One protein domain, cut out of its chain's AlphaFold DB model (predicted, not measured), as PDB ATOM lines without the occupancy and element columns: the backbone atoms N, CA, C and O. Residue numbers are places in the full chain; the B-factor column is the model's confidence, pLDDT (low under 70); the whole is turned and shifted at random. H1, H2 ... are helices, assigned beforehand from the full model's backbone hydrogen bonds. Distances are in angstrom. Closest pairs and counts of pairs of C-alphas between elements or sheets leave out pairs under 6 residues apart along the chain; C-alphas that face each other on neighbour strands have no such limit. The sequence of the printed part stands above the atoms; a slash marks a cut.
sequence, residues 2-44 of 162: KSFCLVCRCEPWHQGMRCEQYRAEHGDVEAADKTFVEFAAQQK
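Overview. This is residues 2 to 44 of the 162 residues of the protein "Hypothetical protein" of Haptolina ericina (UniProt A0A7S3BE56). A looped stretch, residues 2 to 18, and the short helix H1 make a small head, from which residues 32 to 44, most of them in the longer helix H2, stick out as an arm. The printed part has 43 residues with two named helices, H1 then H2, and no named strand: all helix. It is loose, with a radius of gyration of the C-alphas of 12.5 A, and spans 41 by 21 by 13 A.

Arrangement. Past the loops, look at H1, residues 19 to 26, and H2, residues 29 to 42: they are close but not clearly touching, their closest C-alphas, those of Arg 23 and Val 29, 7.8 A apart. They run the same way at a steep tilt of 65 degrees. In H1 and H2 every O i to N i+4 pair is within hydrogen-bond range.

Along the chain. Find C-alpha 19 at (200.568, 245.142, 186.792); from there H1 runs 10.5 A to C-alpha 26. H2 runs 19.9 A from C-alpha 29 to C-alpha 42 at (210.532, 273.773, 185.118).

Size, cuts and confidence. The C-alphas farthest apart, those of Gly 16 and Lys 44, are 41.5 A apart. The link from H1 to H2 is tight. The printed part has no cut, and no printed residue is under 70 in pLDDT.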
ATOM      1  N   LYS A   2     191.453 250.510 170.860       77.50
ATOM      2  CA  LYS A   2     192.541 250.658 171.838       77.50
ATOM      3  C   LYS A   2     192.093 250.059 173.178       77.50
ATOM      4  O   LYS A   2     190.960 250.293 173.587       77.50
ATOM      5  N   SER A   3     192.955 249.290 173.842       87.38
ATOM      6  CA  SER A   3     192.657 248.589 175.104       87.38
ATOM      7  C   SER A   3     193.685 248.945 176.174       87.38
ATOM      8  O   SER A   3     194.876 248.928 175.870       87.38
ATOM      9  N   PHE A   4     193.250 249.184 177.412       89.88
ATOM     10  CA  PHE A   4     194.117 249.541 178.539       89.88
ATOM     11  C   PHE A   4     193.716 248.811 179.821       89.88
ATOM     12  O   PHE A   4     192.560 248.426 180.008       89.88
ATOM     13  N   CYS A   5     194.673 248.626 180.729       90.56
ATOM     14  CA  CYS A   5     194.422 248.054 182.049       90.56
ATOM     15  C   CYS A   5     193.793 249.091 182.993       90.56
ATOM     16  O   CYS A   5     194.350 250.163 183.194       90.56
ATOM     17  N   LEU A   6     192.659 248.774 183.627       88.81
ATOM     18  CA  LEU A   6     191.979 249.697 184.554       88.81
ATOM     19  C   LEU A   6     192.736 249.914 185.873       88.81
ATOM     20  O   LEU A   6     192.487 250.894 186.567       88.81
ATOM     21  N   VAL A   7     193.649 249.003 186.218       88.69
ATOM     22  CA  VAL A   7     194.409 249.061 187.473       88.69
ATOM     23  C   VAL A   7     195.672 249.898 187.296       88.69
ATOM     24  O   VAL A   7     195.856 250.889 187.991       88.69
ATOM     25  N   CYS A   8     196.538 249.534 186.346       86.88
ATOM     26  CA  CYS A   8     197.807 250.236 186.123       86.88
ATOM     27  C   CYS A   8     197.759 251.297 185.022       86.88
ATOM     28  O   CYS A   8     198.759 251.975 184.806       86.88
ATOM     29  N   ARG A   9     196.630 251.443 184.314       86.19
ATOM     30  CA  ARG A   9     196.411 252.451 183.258       86.19
ATOM     31  C   ARG A   9     197.374 252.353 182.066       86.19
ATOM     32  O   ARG A   9     197.451 253.280 181.269       86.19
ATOM     33  N   CYS A  10     198.075 251.228 181.920       85.31
ATOM     34  CA  CYS A  10     198.985 250.978 180.806       85.31
ATOM     35  C   CYS A  10     198.224 250.551 179.536       85.31
ATOM     36  O   CYS A  10     197.221 249.831 179.619       85.31
ATOM     37  N   GLU A  11     198.733 250.984 178.379       84.62
ATOM     38  CA  GLU A  11     198.349 250.512 177.043       84.62
ATOM     39  C   GLU A  11     199.518 249.731 176.415       84.62
ATOM     40  O   GLU A  11     200.643 250.232 176.458       84.62
ATOM     41  N   PRO A  12     199.275 248.585 175.746       88.12
ATOM     42  CA  PRO A  12     198.007 247.849 175.637       88.12
ATOM     43  C   PRO A  12     197.572 247.122 176.930       88.12
ATOM     44  O   PRO A  12     198.315 247.020 177.902       88.12
ATOM     45  N   TRP A  13     196.336 246.605 176.943       91.50
ATOM     46  CA  TRP A  13     195.832 245.763 178.030       91.50
ATOM     47  C   TRP A  13     196.615 244.450 178.102       91.50
ATOM     48  O   TRP A  13     196.957 243.867 177.073       91.50
ATOM     49  N   HIS A  14     196.861 243.972 179.322       90.06
ATOM     50  CA  HIS A  14     197.646 242.771 179.572       90.06
ATOM     51  C   HIS A  14     196.857 241.727 180.373       90.06
ATOM     52  O   HIS A  14     196.199 242.046 181.366       90.06
ATOM     53  N   GLN A  15     196.968 240.461 179.957       88.94
ATOM     54  CA  GLN A  15     196.395 239.293 180.636       88.94
ATOM     55  C   GLN A  15     197.500 238.331 181.049       88.94
ATOM     56  O   GLN A  15     198.478 238.167 180.331       88.94
ATOM     57  N   GLY A  16     197.336 237.656 182.187       89.50
ATOM     58  CA  GLY A  16     198.277 236.617 182.623       89.50
ATOM     59  C   GLY A  16     199.583 237.144 183.225       89.50
ATOM     60  O   GLY A  16     200.407 236.347 183.660       89.50
ATOM     61  N   MET A  17     199.751 238.464 183.322       89.81
ATOM     62  CA  MET A  17     200.865 239.103 184.021       89.81
ATOM     63  C   MET A  17     200.367 240.172 184.984       89.81
ATOM     64  O   MET A  17     199.349 240.832 184.739       89.81
ATOM     65  N   ARG A  18     201.079 240.333 186.102       91.88
ATOM     66  CA  ARG A  18     200.718 241.334 187.103       91.88
ATOM     67  C   ARG A  18     201.086 242.738 186.625       91.88
ATOM     68  O   ARG A  18     202.044 242.928 185.880       91.88
ATOM     69  N   CYS A  19     200.353 243.731 187.118       91.44
ATOM     70  CA  CYS A  19     200.568 245.142 186.792       91.44
ATOM     71  C   CYS A  19     201.996 245.630 187.085       91.44
ATOM     72  O   CYS A  19     202.475 246.544 186.421       91.44
ATOM     73  N   GLU A  20     202.666 245.076 188.099       89.56
ATOM     74  CA  GLU A  20     204.040 245.456 188.438       89.56
ATOM     75  C   GLU A  20     205.053 244.930 187.410       89.56
ATOM     76  O   GLU A  20     205.975 245.651 187.041       89.56
ATOM     77  N   GLN A  21     204.849 243.709 186.905       89.88
ATOM     78  CA  GLN A  21     205.714 243.093 185.890       89.88
ATOM     79  C   GLN A  21     205.584 243.824 184.553       89.88
ATOM     80  O   GLN A  21     206.586 244.202 183.956       89.88
ATOM     81  N   TYR A  22     204.345 244.117 184.147       90.31
ATOM     82  CA  TYR A  22     204.079 244.856 182.915       90.31
ATOM     83  C   TYR A  22     204.757 246.235 182.908       90.31
ATOM     84  O   TYR A  22     205.391 246.620 181.930       90.31
ATOM     85  N   ARG A  23     204.672 246.968 184.028       86.00
ATOM     86  CA  ARG A  23     205.311 248.285 184.173       86.00
ATOM     87  C   ARG A  23     206.835 248.226 184.149       86.00
ATOM     88  O   ARG A  23     207.458 249.158 183.653       86.00
ATOM     89  N   ALA A  24     207.441 247.162 184.672       85.62
ATOM     90  CA  ALA A  24     208.894 247.005 184.642       85.62
ATOM     91  C   ALA A  24     209.424 246.807 183.211       85.62
ATOM     92  O   ALA A  24     210.497 247.309 182.885       85.62
ATOM     93  N   GLU A  25     208.668 246.115 182.358       84.50
ATOM     94  CA  GLU A  25     209.063 245.814 180.975       84.50
ATOM     95  C   GLU A  25     208.706 246.934 179.988       84.50
ATOM     96  O   GLU A  25     209.448 247.183 179.037       84.50
ATOM     97  N   HIS A  26     207.584 247.627 180.206       81.88
ATOM     98  CA  HIS A  26     207.031 248.597 179.251       81.88
ATOM     99  C   HIS A  26     207.027 250.049 179.743       81.88
ATOM    100  O   HIS A  26     206.631 250.951 179.006       81.88
ATOM    101  N   GLY A  27     207.513 250.285 180.960       75.06
ATOM    102  CA  GLY A  27     207.531 251.596 181.593       75.06
ATOM    103  C   GLY A  27     206.276 251.873 182.417       75.06
ATOM    104  O   GLY A  27     205.195 251.328 182.191       75.06
ATOM    105  N   ASP A  28     206.436 252.740 183.414       76.19
ATOM    106  CA  ASP A  28     205.354 253.151 184.299       76.19
ATOM    107  C   ASP A  28     204.734 254.463 183.810       76.19
ATOM    108  O   ASP A  28     205.382 255.514 183.802       76.19
ATOM    109  N   VAL A  29     203.455 254.409 183.438       74.75
ATOM    110  CA  VAL A  29     202.670 255.593 183.066       74.75
ATOM    111  C   VAL A  29     202.635 256.600 184.221       74.75
ATOM    112  O   VAL A  29     202.710 257.803 183.990       74.75
ATOM    113  N   GLU A  30     202.627 256.136 185.476       72.88
ATOM    114  CA  GLU A  30     202.669 257.026 186.641       72.88
ATOM    115  C   GLU A  30     204.028 257.722 186.792       72.88
ATOM    116  O   GLU A  30     204.099 258.844 187.300       72.88
ATOM    117  N   ALA A  31     205.116 257.087 186.350       72.81
ATOM    118  CA  ALA A  31     206.426 257.729 186.309       72.81
ATOM    119  C   ALA A  31     206.484 258.787 185.199       72.81
ATOM    120  O   ALA A  31     207.009 259.873 185.432       72.81
ATOM    121  N   ALA A  32     205.889 258.516 184.032       73.94
ATOM    122  CA  ALA A  32     205.758 259.502 182.958       73.94
ATOM    123  C   ALA A  32     204.900 260.718 183.372       73.94
ATOM    124  O   ALA A  32     205.231 261.858 183.047       73.94
ATOM    125  N   ASP A  33     203.841 260.510 184.156       77.56
ATOM    126  CA  ASP A  33     203.047 261.612 184.714       77.56
ATOM    127  C   ASP A  33     203.874 262.476 185.682       77.56
ATOM    128  O   ASP A  33     203.780 263.706 185.661       77.56
ATOM    129  N   LYS A  34     204.727 261.859 186.512       81.19
ATOM    130  CA  LYS A  34     205.632 262.590 187.419       81.19
ATOM    131  C   LYS A  34     206.657 263.419 186.652       81.19
ATOM    132  O   LYS A  34     206.817 264.599 186.961       81.19
ATOM    133  N   THR A  35     207.294 262.847 185.629       84.88
ATOM    134  CA  THR A  35     208.258 263.591 184.802       84.88
ATOM    135  C   THR A  35     207.587 264.751 184.071       84.88
ATOM    136  O   THR A  35     208.170 265.830 183.970       84.88
ATOM    137  N   PHE A  36     206.333 264.592 183.636       87.81
ATOM    138  CA  PHE A  36     205.570 265.696 183.061       87.81
ATOM    139  C   PHE A  36     205.281 266.804 184.082       87.81
ATOM    140  O   PHE A  36     205.409 267.980 183.749       87.81
ATOM    141  N   VAL A  37     204.917 266.473 185.324       86.88
ATOM    142  CA  VAL A  37     204.694 267.478 186.383       86.88
ATOM    143  C   VAL A  37     205.981 268.245 186.701       86.88
ATOM    144  O   VAL A  37     205.945 269.466 186.859       86.88
ATOM    145  N   GLU A  38     207.122 267.558 186.745       89.69
ATOM    146  CA  GLU A  38     208.435 268.183 186.930       89.69
ATOM    147  C   GLU A  38     208.791 269.105 185.760       89.69
ATOM    148  O   GLU A  38     209.134 270.270 185.973       89.69
ATOM    149  N   PHE A  39     208.631 268.630 184.522       91.19
ATOM    150  CA  PHE A  39     208.787 269.449 183.321       91.19
ATOM    151  C   PHE A  39     207.865 270.670 183.362       91.19
ATOM    152  O   PHE A  39     208.282 271.791 183.066       91.19
ATOM    153  N   ALA A  40     206.617 270.479 183.788       91.19
ATOM    154  CA  ALA A  40     205.646 271.548 183.875       91.19
ATOM    155  C   ALA A  40     206.054 272.616 184.895       91.19
ATOM    156  O   ALA A  40     205.885 273.811 184.641       91.19
ATOM    157  N   ALA A  41     206.645 272.206 186.018       88.69
ATOM    158  CA  ALA A  41     207.216 273.115 187.001       88.69
ATOM    159  C   ALA A  41     208.436 273.869 186.443       88.69
ATOM    160  O   ALA A  41     208.514 275.091 186.599       88.69
ATOM    161  N   GLN A  42     209.342 273.177 185.745       90.81
ATOM    162  CA  GLN A  42     210.532 273.773 185.118       90.81
ATOM    163  C   GLN A  42     210.158 274.825 184.066       90.81
ATOM    164  O   GLN A  42     210.681 275.939 184.075       90.81
ATOM    165  N   GLN A  43     209.193 274.502 183.206       89.62
ATOM    166  CA  GLN A  43     208.667 275.393 182.168       89.62
ATOM    167  C   GLN A  43     207.625 276.392 182.700       89.62
ATOM    168  O   GLN A  43     207.049 277.166 181.936       89.62
ATOM    169  N   LYS A  44     207.365 276.390 184.016       90.56
ATOM    170  CA  LYS A  44     206.404 277.268 184.699       90.56
ATOM    171  C   LYS A  44     205.002 277.239 184.078       90.56
ATOM    172  O   LYS A  44     204.329 278.275 184.078       90.56
TER     173      LYS A  44